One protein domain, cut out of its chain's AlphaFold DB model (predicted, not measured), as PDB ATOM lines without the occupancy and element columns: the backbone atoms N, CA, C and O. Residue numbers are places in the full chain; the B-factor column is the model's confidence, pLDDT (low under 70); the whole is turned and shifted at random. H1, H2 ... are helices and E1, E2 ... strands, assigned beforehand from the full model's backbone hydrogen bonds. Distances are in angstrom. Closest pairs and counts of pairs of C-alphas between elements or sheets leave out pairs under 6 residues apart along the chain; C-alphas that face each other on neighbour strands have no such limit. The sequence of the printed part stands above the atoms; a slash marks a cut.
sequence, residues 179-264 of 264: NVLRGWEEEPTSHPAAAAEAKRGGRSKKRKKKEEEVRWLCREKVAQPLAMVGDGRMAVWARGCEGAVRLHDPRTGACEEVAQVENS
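Overview. This is residues 179 to 264 of the 264 residues of an uncharacterized protein of Oryza glumipatula (UniProt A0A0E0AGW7). A strongly twisted four-strand sheet has a long arm at one end, where H1 extends away and residues 179 to 201, with no named element, run out to meet its far end. The 86 printed residues hold H1, E1, E2, E3, E4 in that order, mixed in class; the antiparallel sheet runs E1 E2 E3 E4. The whole is loose, radius of gyration of the C-alphas 17.3 A, spanning 58 by 32 by 16 A.

Along the chain. H1, residues 202 to 218, begins at C-alpha 202 (16.240, 13.105, 10.933) and is 24.3 A long. E1 is 222 to 228, 18.2 A; E2 234 to 239, 15.9 A; E3 243 to 248, 15.5 A; E4 255 to 261, 16.4 A, ending at C-alpha 261 (5.938, -19.627, 25.649).

Arrangement. The strands form a meander, each the antiparallel neighbour of the one before: E1 and E2 at 154 degrees, N 224 to O 237 2.8 A; E2 and E3 at 155 degrees, N 236 to O 246 2.8 A; E3 and E4 at 154 degrees, N 245 to O 259 2.8 A. H1 is not on the sheet. In H1 every O i to N i+4 pair is within hydrogen-bond range.

Size, cuts and confidence. The C-alphas of Lys 199 and Gly 230, the two farthest apart, are 57.8 A apart. The printed part has no cut and no long link between named elements. Residues 193 to 208, of which 202 to 208 belong to H1, stand free. pLDDT is under 70 at residues 187 to 208, 215 and 263 to 264.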
ATOM      1  N   ASN A 179      24.274 -16.089  25.492       91.31
ATOM      2  CA  ASN A 179      23.949 -17.426  25.000       91.31
ATOM      3  C   ASN A 179      22.535 -17.838  25.429       91.31
ATOM      4  O   ASN A 179      21.903 -18.643  24.760       91.31
ATOM      5  N   VAL A 180      22.048 -17.336  26.568       93.00
ATOM      6  CA  VAL A 180      20.796 -17.806  27.183       93.00
ATOM      7  C   VAL A 180      19.631 -16.858  26.919       93.00
ATOM      8  O   VAL A 180      18.511 -17.327  26.722       93.00
ATOM      9  N   LEU A 181      19.886 -15.548  26.936       92.94
ATOM     10  CA  LEU A 181      18.878 -14.499  26.845       92.94
ATOM     11  C   LEU A 181      18.944 -13.780  25.499       92.94
ATOM     12  O   LEU A 181      19.953 -13.160  25.155       92.94
ATOM     13  N   ARG A 182      17.819 -13.789  24.790       90.19
ATOM     14  CA  ARG A 182      17.645 -13.110  23.509       90.19
ATOM     15  C   ARG A 182      17.775 -11.596  23.668       90.19
ATOM     16  O   ARG A 182      17.202 -10.985  24.581       90.19
ATOM     17  N   GLY A 183      18.489 -10.980  22.731       87.19
ATOM     18  CA  GLY A 183      18.707  -9.538  22.675       87.19
ATOM     19  C   GLY A 183      19.926  -9.068  23.471       87.19
ATOM     20  O   GLY A 183      20.114  -7.861  23.616       87.19
ATOM     21  N   TRP A 184      20.748  -9.981  23.992       87.12
ATOM     22  CA  TRP A 184      21.995  -9.673  24.707       87.12
ATOM     23  C   TRP A 184      23.270  -9.981  23.908       87.12
ATOM     24  O   TRP A 184      24.365  -9.949  24.469       87.12
ATOM     25  N   GLU A 185      23.139 -10.268  22.617       81.94
ATOM     26  CA  GLU A 185      24.230 -10.671  21.725       81.94
ATOM     27  C   GLU A 185      25.200  -9.515  21.442       81.94
ATOM     28  O   GLU A 185      26.407  -9.721  21.326       81.94
ATOM     29  N   GLU A 186      24.674  -8.291  21.383       70.62
ATOM     30  CA  GLU A 186      25.438  -7.070  21.134       70.62
ATOM     31  C   GLU A 186      25.688  -6.298  22.441       70.62
ATOM     32  O   GLU A 186      24.775  -6.076  23.254       70.62
ATOM     33  N   GLU A 187      26.926  -5.822  22.621       59.62
ATOM     34  CA  GLU A 187      27.218  -4.742  23.566       59.62
ATOM     35  C   GLU A 187      26.271  -3.578  23.249       59.62
ATOM     36  O   GLU A 187      26.192  -3.172  22.087       59.62
ATOM     37  N   PRO A 188      25.539  -3.016  24.227       49.75
ATOM     38  CA  PRO A 188      24.906  -1.735  24.002       49.75
ATOM     39  C   PRO A 188      26.039  -0.767  23.657       49.75
ATOM     40  O   PRO A 188      26.804  -0.374  24.538       49.75
ATOM     41  N   THR A 189      26.166  -0.380  22.384       42.81
ATOM     42  CA  THR A 189      26.774   0.909  22.068       42.81
ATOM     43  C   THR A 189      26.038   1.889  22.957       42.81
ATOM     44  O   THR A 189      24.811   1.930  22.885       42.81
ATOM     45  N   SER A 190      26.785   2.484  23.887       40.00
ATOM     46  CA  SER A 190      26.383   3.426  24.932       40.00
ATOM     47  C   SER A 190      24.943   3.942  24.847       40.00
ATOM     48  O   SER A 190      24.467   4.347  23.789       40.00
ATOM     49  N   HIS A 191      24.268   4.003  26.004       40.78
ATOM     50  CA  HIS A 191      23.020   4.752  26.201       40.78
ATOM     51  C   HIS A 191      22.881   5.934  25.215       40.78
ATOM     52  O   HIS A 191      23.841   6.698  25.075       40.78
ATOM     53  N   PRO A 192      21.704   6.175  24.601       42.25
ATOM     54  CA  PRO A 192      21.505   7.250  23.620       42.25
ATOM     55  C   PRO A 192      21.556   8.675  24.220       42.25
ATOM     56  O   PRO A 192      20.892   9.585  23.724       42.25
ATOM     57  N   ALA A 193      22.336   8.886  25.282       37.84
ATOM     58  CA  ALA A 193      22.642  10.172  25.890       37.84
ATOM     59  C   ALA A 193      23.850  10.886  25.244       37.84
ATOM     60  O   ALA A 193      24.054  12.059  25.529       37.84
ATOM     61  N   ALA A 194      24.621  10.242  24.354       38.06
ATOM     62  CA  ALA A 194      25.862  10.826  23.818       38.06
ATOM     63  C   ALA A 194      25.965  10.870  22.278       38.06
ATOM     64  O   ALA A 194      27.060  10.851  21.731       38.06
ATOM     65  N   ALA A 195      24.843  10.958  21.555       40.44
ATOM     66  CA  ALA A 195      24.852  11.200  20.106       40.44
ATOM     67  C   ALA A 195      24.218  12.556  19.769       40.44
ATOM     68  O   ALA A 195      23.231  12.644  19.036       40.44
ATOM     69  N   ALA A 196      24.783  13.622  20.330       42.44
ATOM     70  CA  ALA A 196      24.533  14.983  19.886       42.44
ATOM     71  C   ALA A 196      25.664  15.421  18.952       42.44
ATOM     72  O   ALA A 196      26.447  16.276  19.318       42.44
ATOM     73  N   GLU A 197      25.752  14.828  17.759       45.53
ATOM     74  CA  GLU A 197      26.250  15.531  16.573       45.53
ATOM     75  C   GLU A 197      25.947  14.757  15.275       45.53
ATOM     76  O   GLU A 197      25.575  13.583  15.278       45.53
ATOM     77  N   ALA A 198      26.038  15.470  14.150       42.66
ATOM     78  CA  ALA A 198      25.624  15.123  12.785       42.66
ATOM     79  C   ALA A 198      24.142  15.391  12.439       42.66
ATOM     80  O   ALA A 198      23.255  14.530  12.489       42.66
ATOM     81  N   LYS A 199      23.903  16.634  12.006       51.56
ATOM     82  CA  LYS A 199      22.748  17.066  11.209       51.56
ATOM     83  C   LYS A 199      22.738  16.352   9.842       51.56
ATOM     84  O   LYS A 199      23.791  16.034   9.306       51.56
ATOM     85  N   ARG A 200      21.530  16.203   9.278       50.06
ATOM     86  CA  ARG A 200      21.114  15.470   8.053       50.06
ATOM     87  C   ARG A 200      20.842  13.973   8.285       50.06
ATOM     88  O   ARG A 200      21.738  13.184   8.537       50.06
ATOM     89  N   GLY A 201      19.554  13.601   8.236       49.34
ATOM     90  CA  GLY A 201      19.066  12.222   8.425       49.34
ATOM     91  C   GLY A 201      17.912  12.030   9.427       49.34
ATOM     92  O   GLY A 201      17.703  10.915   9.906       49.34
ATOM     93  N   GLY A 202      17.165  13.085   9.783       52.12
ATOM     94  CA  GLY A 202      16.240  13.105  10.933       52.12
ATOM     95  C   GLY A 202      15.163  12.010  10.979       52.12
ATOM     96  O   GLY A 202      14.839  11.526  12.061       52.12
ATOM     97  N   ARG A 203      14.645  11.548   9.831       53.97
ATOM     98  CA  ARG A 203      13.635  10.473   9.796       53.97
ATOM     99  C   ARG A 203      14.251   9.087  10.005       53.97
ATOM    100  O   ARG A 203      13.691   8.292  10.750       53.97
ATOM    101  N   SER A 204      15.423   8.829   9.420       59.56
ATOM    102  CA  SER A 204      16.136   7.551   9.553       59.56
ATOM    103  C   SER A 204      16.732   7.373  10.952       59.56
ATOM    104  O   SER A 204      16.611   6.299  11.534       59.56
ATOM    105  N   LYS A 205      17.293   8.441  11.543       60.44
ATOM    106  CA  LYS A 205      17.818   8.417  12.921       60.44
ATOM    107  C   LYS A 205      16.720   8.208  13.966       60.44
ATOM    108  O   LYS A 205      16.899   7.418  14.884       60.44
ATOM    109  N   LYS A 206      15.565   8.875  13.818       63.06
ATOM    110  CA  LYS A 206      14.421   8.706  14.734       63.06
ATOM    111  C   LYS A 206      13.830   7.294  14.659       63.06
ATOM    112  O   LYS A 206      13.458   6.741  15.688       63.06
ATOM    113  N   ARG A 207      13.763   6.717  13.455       68.06
ATOM    114  CA  ARG A 207      13.284   5.346  13.226       68.06
ATOM    115  C   ARG A 207      14.238   4.315  13.842       68.06
ATOM    116  O   ARG A 207      13.782   3.497  14.627       68.06
ATOM    117  N   LYS A 208      15.549   4.479  13.625       67.81
ATOM    118  CA  LYS A 208      16.597   3.654  14.247       67.81
ATOM    119  C   LYS A 208      16.580   3.726  15.781       67.81
ATOM    120  O   LYS A 208      16.567   2.692  16.433       67.81
ATOM    121  N   LYS A 209      16.472   4.929  16.365       70.50
ATOM    122  CA  LYS A 209      16.353   5.103  17.827       70.50
ATOM    123  C   LYS A 209      15.123   4.384  18.397       70.50
ATOM    124  O   LYS A 209      15.214   3.758  19.443       70.50
ATOM    125  N   LYS A 210      13.983   4.459  17.699       72.69
ATOM    126  CA  LYS A 210      12.754   3.761  18.100       72.69
ATOM    127  C   LYS A 210      12.913   2.238  18.013       72.69
ATOM    128  O   LYS A 210      12.440   1.534  18.893       72.69
ATOM    129  N   GLU A 211      13.577   1.732  16.976       71.56
ATOM    130  CA  GLU A 211      13.869   0.300  16.821       71.56
ATOM    131  C   GLU A 211      14.822  -0.219  17.910       71.56
ATOM    132  O   GLU A 211      14.585  -1.290  18.464       71.56
ATOM    133  N   GLU A 212      15.847   0.553  18.280       71.31
ATOM    134  CA  GLU A 212      16.761   0.227  19.385       71.31
ATOM    135  C   GLU A 212      16.051   0.227  20.747       71.31
ATOM    136  O   GLU A 212      16.270  -0.672  21.558       71.31
ATOM    137  N   GLU A 213      15.164   1.195  20.988       74.06
ATOM    138  CA  GLU A 213      14.359   1.282  22.212       74.06
ATOM    139  C   GLU A 213      13.403   0.089  22.347       74.06
ATOM    140  O   GLU A 213      13.363  -0.555  23.397       74.06
ATOM    141  N   VAL A 214      12.702  -0.269  21.264       71.62
ATOM    142  CA  VAL A 214      11.845  -1.465  21.213       71.62
ATOM    143  C   VAL A 214      12.675  -2.729  21.434       71.62
ATOM    144  O   VAL A 214      12.313  -3.551  22.274       71.62
ATOM    145  N   ARG A 215      13.831  -2.864  20.766       69.50
ATOM    146  CA  ARG A 215      14.750  -3.995  20.969       69.50
ATOM    147  C   ARG A 215      15.161  -4.113  22.437       69.50
ATOM    148  O   ARG A 215      15.204  -5.221  22.957       69.50
ATOM    149  N   TRP A 216      15.453  -2.999  23.110       72.56
ATOM    150  CA  TRP A 216      15.859  -2.981  24.520       72.56
ATOM    151  C   TRP A 216      14.726  -3.373  25.478       72.56
ATOM    152  O   TRP A 216      14.958  -4.100  26.456       72.56
ATOM    153  N   LEU A 217      13.503  -2.921  25.182       73.69
ATOM    154  CA  LEU A 217      12.291  -3.283  25.918       73.69
ATOM    155  C   LEU A 217      11.984  -4.780  25.788       73.69
ATOM    156  O   LEU A 217      11.641  -5.418  26.779       73.69
ATOM    157  N   CYS A 218      12.172  -5.336  24.589       77.38
ATOM    158  CA  CYS A 218      11.868  -6.729  24.275       77.38
ATOM    159  C   CYS A 218      12.969  -7.727  24.655       77.38
ATOM    160  O   CYS A 218      12.744  -8.929  24.516       77.38
ATOM    161  N   ARG A 219      14.135  -7.270  25.146       87.06
ATOM    162  CA  ARG A 219      15.181  -8.187  25.631       87.06
ATOM    163  C   ARG A 219      14.623  -9.055  26.743       87.06
ATOM    164  O   ARG A 219      14.015  -8.548  27.692       87.06
ATOM    165  N   GLU A 220      14.922 -10.340  26.672       90.50
ATOM    166  CA  GLU A 220      14.678 -11.225  27.798       90.50
ATOM    167  C   GLU A 220      15.519 -10.755  28.980       90.50
ATOM    168  O   GLU A 220      16.657 -10.313  28.825       90.50
ATOM    169  N   LYS A 221      14.934 -10.763  30.172       89.06
ATOM    170  CA  LYS A 221      15.598 -10.226  31.362       89.06
ATOM    171  C   LYS A 221      16.129 -11.350  32.231       89.06
ATOM    172  O   LYS A 221      17.197 -11.228  32.804       89.06
ATOM    173  N   VAL A 222      15.404 -12.456  32.328       92.56
ATOM    174  CA  VAL A 222      15.696 -13.489  33.323       92.56
ATOM    175  C   VAL A 222      15.632 -14.870  32.707       92.56
ATOM    176  O   VAL A 222      14.831 -15.104  31.805       92.56
ATOM    177  N   ALA A 223      16.447 -15.778  33.227       94.31
ATOM    178  CA  ALA A 223      16.417 -17.194  32.908       94.31
ATOM    179  C   ALA A 223      16.304 -18.007  34.203       94.31
ATOM    180  O   ALA A 223      16.913 -17.660  35.217       94.31
ATOM    181  N   GLN A 224      15.513 -19.075  34.202       94.94
ATOM    182  CA  GLN A 224      15.395 -19.997  35.332       94.94
ATOM    183  C   GLN A 224      15.647 -21.425  34.895       94.94
ATOM    184  O   GLN A 224      15.012 -21.864  33.937       94.94
ATOM    185  N   PRO A 225      16.507 -22.173  35.599       95.81
ATOM    186  CA  PRO A 225      16.601 -23.599  35.364       95.81
ATOM    187  C   PRO A 225      15.286 -24.263  35.788       95.81
ATOM    188  O   PRO A 225      14.735 -23.959  36.847       95.81
ATOM    189  N   LEU A 226      14.783 -25.152  34.938       94.19
ATOM    190  CA  LEU A 226      13.568 -25.927  35.176       94.19
ATOM    191  C   LEU A 226      13.900 -27.362  35.585       94.19
ATOM    192  O   LEU A 226      13.322 -27.885  36.532       94.19
ATOM    193  N   ALA A 227      14.806 -28.005  34.846       93.88
ATOM    194  CA  ALA A 227      15.167 -29.404  35.036       93.88
ATOM    195  C   ALA A 227      16.489 -29.737  34.332       93.88
ATOM    196  O   ALA A 227      16.886 -29.060  33.381       93.88
ATOM    197  N   MET A 228      17.124 -30.824  34.768       93.44
ATOM    198  CA  MET A 228      18.138 -31.518  33.977       93.44
ATOM    199  C   MET A 228      17.449 -32.544  33.075       93.44
ATOM    200  O   MET A 228      16.536 -33.247  33.510       93.44
ATOM    201  N   VAL A 229      17.881 -32.619  31.823       92.44
ATOM    202  CA  VAL A 229      17.437 -33.606  30.835       92.44
ATOM    203  C   VAL A 229      18.398 -34.799  30.868       92.44
ATOM    204  O   VAL A 229      19.554 -34.660  31.266       92.44
ATOM    205  N   GLY A 230      17.935 -35.987  30.470       88.88
ATOM    206  CA  GLY A 230      18.697 -37.241  30.595       88.88
ATOM    207  C   GLY A 230      20.048 -37.281  29.864       88.88
ATOM    208  O   GLY A 230      20.888 -38.110  30.193       88.88
ATOM    209  N   ASP A 231      20.290 -36.377  28.913       90.50
ATOM    210  CA  ASP A 231      21.568 -36.221  28.201       90.50
ATOM    211  C   ASP A 231      22.572 -35.289  28.920       90.50
ATOM    212  O   ASP A 231      23.702 -35.091  28.461       90.50
ATOM    213  N   GLY A 232      22.180 -34.735  30.072       90.38
ATOM    214  CA  GLY A 232      22.974 -33.806  30.874       90.38
ATOM    215  C   GLY A 232      22.811 -32.336  30.486       90.38
ATOM    216  O   GLY A 232      23.488 -31.491  31.074       90.38
ATOM    217  N   ARG A 233      21.926 -32.002  29.534       94.31
ATOM    218  CA  ARG A 233      21.553 -30.608  29.252       94.31
ATOM    219  C   ARG A 233      20.567 -30.085  30.290       94.31
ATOM    220  O   ARG A 233      19.824 -30.838  30.914       94.31
ATOM    221  N   MET A 234      20.545 -28.773  30.466       95.56
ATOM    222  CA  MET A 234      19.659 -28.084  31.395       95.56
ATOM    223  C   MET A 234      18.556 -27.362  30.626       95.56
ATOM    224  O   MET A 234      18.837 -26.511  29.785       95.56
ATOM    225  N   ALA A 235      17.300 -27.662  30.948       95.94
ATOM    226  CA  ALA A 235      16.167 -26.887  30.470       95.94
ATOM    227  C   ALA A 235      16.088 -25.565  31.241       95.94
ATOM    228  O   ALA A 235      16.071 -25.553  32.474       95.94
ATOM    229  N   VAL A 236      16.026 -24.453  30.516       95.62
ATOM    230  CA  VAL A 236      15.989 -23.094  31.055       95.62
ATOM    231  C   VAL A 236      14.784 -22.362  30.487       95.62
ATOM    232  O   VAL A 236      14.610 -22.289  29.274       95.62
ATOM    233  N   TRP A 237      13.968 -21.781  31.358       94.62
ATOM    234  CA  TRP A 237      12.923 -20.845  30.968       94.62
ATOM    235  C   TRP A 237      13.475 -19.427  30.939       94.62
ATOM    236  O   TRP A 237      13.794 -18.863  31.987       94.62
ATOM    237  N   ALA A 238      13.579 -18.851  29.749       93.31
ATOM    238  CA  ALA A 238      13.901 -17.451  29.552       93.31
ATOM    239  C   ALA A 238      12.618 -16.622  29.436       93.31
ATOM    240  O   ALA A 238      11.652 -17.022  28.785       93.31
ATOM    241  N   ARG A 239      12.605 -15.452  30.078       88.56
ATOM    242  CA  ARG A 239      11.431 -14.579  30.141       88.56
ATOM    243  C   ARG A 239      11.751 -13.181  29.620       88.56
ATOM    244  O   ARG A 239      12.628 -12.492  30.155       88.56
ATOM    245  N   GLY A 240      10.973 -12.750  28.634       81.25
ATOM    246  CA  GLY A 240      10.931 -11.396  28.083       81.25
ATOM    247  C   GLY A 240       9.501 -10.992  27.717       81.25
ATOM    248  O   GLY A 240       8.549 -11.411  28.377       81.25
ATOM    249  N   CYS A 241       9.351 -10.176  26.668       77.75
ATOM    250  CA  CYS A 241       8.040  -9.895  26.060       77.75
ATOM    251  C   CYS A 241       7.396 -11.146  25.452       77.75
ATOM    252  O   CYS A 241       6.179 -11.236  25.400       77.75
ATOM    253  N   GLU A 242       8.220 -12.100  25.041       80.62
ATOM    254  CA  GLU A 242       7.853 -13.477  24.738       80.62
ATOM    255  C   GLU A 242       8.719 -14.363  25.642       80.62
ATOM    256  O   GLU A 242       9.855 -13.995  25.977       80.62
ATOM    257  N   GLY A 243       8.173 -15.477  26.123       85.88
ATOM    258  CA  GLY A 243       8.943 -16.468  26.865       85.88
ATOM    259  C   GLY A 243       9.488 -17.544  25.932       85.88
ATOM    260  O   GLY A 243       8.949 -17.777  24.852       85.88
ATOM    261  N   ALA A 244      10.531 -18.242  26.363       92.81
ATOM    262  CA  ALA A 244      11.052 -19.398  25.645       92.81
ATOM    263  C   ALA A 244      11.601 -20.443  26.614       92.81
ATOM    264  O   ALA A 244      12.124 -20.111  27.681       92.81
ATOM    265  N   VAL A 245      11.511 -21.712  26.229       94.75
ATOM    266  CA  VAL A 245      12.249 -22.802  26.869       94.75
ATOM    267  C   VAL A 245      13.435 -23.146  25.982       94.75
ATOM    268  O   VAL A 245      13.283 -23.367  24.778       94.75
ATOM    269  N   ARG A 246      14.622 -23.186  26.586       95.25
ATOM    270  CA  ARG A 246      15.877 -23.508  25.909       95.25
ATOM    271  C   ARG A 246      16.598 -24.659  26.588       95.25
ATOM    272  O   ARG A 246      16.512 -24.810  27.805       95.25
ATOM    273  N   LEU A 247      17.333 -25.445  25.812       95.88
ATOM    274  CA  LEU A 247      18.263 -26.449  26.313       95.88
ATOM    275  C   LEU A 247      19.671 -25.872  26.296       95.88
ATOM    276  O   LEU A 247      20.238 -25.623  25.236       95.88
ATOM    277  N   HIS A 248      20.227 -25.670  27.483       94.25
ATOM    278  CA  HIS A 248      21.611 -25.278  27.668       94.25
ATOM    279  C   HIS A 248      22.485 -26.519  27.843       94.25
ATOM    280  O   HIS A 248      22.198 -27.351  28.701       94.25
ATOM    281  N   ASP A 249      23.564 -26.628  27.075       93.06
ATOM    282  CA  ASP A 249      24.605 -27.631  27.289       93.06
ATOM    283  C   ASP A 249      25.706 -27.050  28.191       93.06
ATOM    284  O   ASP A 249      26.487 -26.211  27.732       93.06
ATOM    285  N   PRO A 250      25.825 -27.509  29.453       87.31
ATOM    286  CA  PRO A 250      26.832 -26.988  30.370       87.31
ATOM    287  C   PRO A 250      28.277 -27.274  29.948       87.31
ATOM    288  O   PRO A 250      29.189 -26.627  30.460       87.31
ATOM    289  N   ARG A 251      28.510 -28.250  29.054       86.81
ATOM    290  CA  ARG A 251      29.857 -28.624  28.595       86.81
ATOM    291  C   ARG A 251      30.365 -27.685  27.510       86.81
ATOM    292  O   ARG A 251      31.531 -27.307  27.522       86.81
ATOM    293  N   THR A 252      29.495 -27.330  26.567       89.50
ATOM    294  CA  THR A 252      29.853 -26.507  25.400       89.50
ATOM    295  C   THR A 252      29.443 -25.045  25.556       89.50
ATOM    296  O   THR A 252      29.928 -24.180  24.829       89.50
ATOM    297  N   GLY A 253      28.545 -24.749  26.496       86.56
ATOM    298  CA  GLY A 253      27.937 -23.436  26.661       86.56
ATOM    299  C   GLY A 253      26.862 -23.119  25.614       86.56
ATOM    300  O   GLY A 253      26.325 -22.004  25.626       86.56
ATOM    301  N   ALA A 254      26.562 -24.063  24.713       90.44
ATOM    302  CA  ALA A 254      25.555 -23.912  23.673       90.44
ATOM    303  C   ALA A 254      24.148 -23.828  24.276       90.44
ATOM    304  O   ALA A 254      23.880 -24.349  25.361       90.44
ATOM    305  N   CYS A 255      23.247 -23.145  23.579       92.25
ATOM    306  CA  CYS A 255      21.866 -22.980  23.999       92.25
ATOM    307  C   CYS A 255      20.961 -23.045  22.771       92.25
ATOM    308  O   CYS A 255      21.161 -22.294  21.818       92.25
ATOM    309  N   GLU A 256      19.985 -23.942  22.801       93.94
ATOM    310  CA  GLU A 256      19.044 -24.169  21.705       93.94
ATOM    311  C   GLU A 256      17.623 -23.881  22.185       93.94
ATOM    312  O   GLU A 256      17.214 -24.357  23.241       93.94
ATOM    313  N   GLU A 257      16.861 -23.100  21.425       93.81
ATOM    314  CA  GLU A 257      15.446 -22.874  21.708       93.81
ATOM    315  C   GLU A 257      14.614 -24.072  21.259       93.81
ATOM    316  O   GLU A 257      14.686 -24.476  20.103       93.81
ATOM    317  N   VAL A 258      13.820 -24.626  22.176       94.75
ATOM    318  CA  VAL A 258      13.010 -25.828  21.919       94.75
ATOM    319  C   VAL A 258      11.511 -25.565  21.971       94.75
ATOM    320  O   VAL A 258      10.735 -26.349  21.433       94.75
ATOM    321  N   ALA A 259      11.088 -24.471  22.607       92.62
ATOM    322  CA  ALA A 259       9.696 -24.041  22.613       92.62
ATOM    323  C   ALA A 259       9.577 -22.536  22.869       92.62
ATOM    324  O   ALA A 259      10.335 -21.973  23.663       92.62
ATOM    325  N   GLN A 260       8.572 -21.911  22.260       89.38
ATOM    326  CA  GLN A 260       8.109 -20.580  22.643       89.38
ATOM    327  C   GLN A 260       7.005 -20.697  23.696       89.38
ATOM    328  O   GLN A 260       6.216 -21.642  23.691       89.38
ATOM    329  N   VAL A 261       6.966 -19.739  24.615       82.81
ATOM    330  CA  VAL A 261       5.938 -19.627  25.649       82.81
ATOM    331  C   VAL A 261       5.197 -18.323  25.399       82.81
ATOM    332  O   VAL A 261       5.736 -17.237  25.637       82.81
ATOM    333  N   GLU A 262       3.977 -18.437  24.885       71.81
ATOM    334  CA  GLU A 262       3.086 -17.295  24.702       71.81
ATOM    335  C   GLU A 262       2.708 -16.702  26.063       71.81
ATOM    336  O   GLU A 262       2.514 -17.419  27.049       71.81
ATOM    337  N   ASN A 263       2.620 -15.375  26.130       56.59
ATOM    338  CA  ASN A 263       2.091 -14.710  27.312       56.59
ATOM    339  C   ASN A 263       0.565 -14.854  27.312       56.59
ATOM    340  O   ASN A 263      -0.099 -14.311  26.431       56.59
ATOM    341  N   SER A 264       0.034 -15.577  28.301       44.75
ATOM    342  CA  SER A 264      -1.395 -15.616  28.646       44.75
ATOM    343  C   SER A 264      -1.868 -14.321  29.292       44.75
ATOM    344  O   SER A 264      -1.116 -13.838  30.177       44.75
TER     345      SER A 264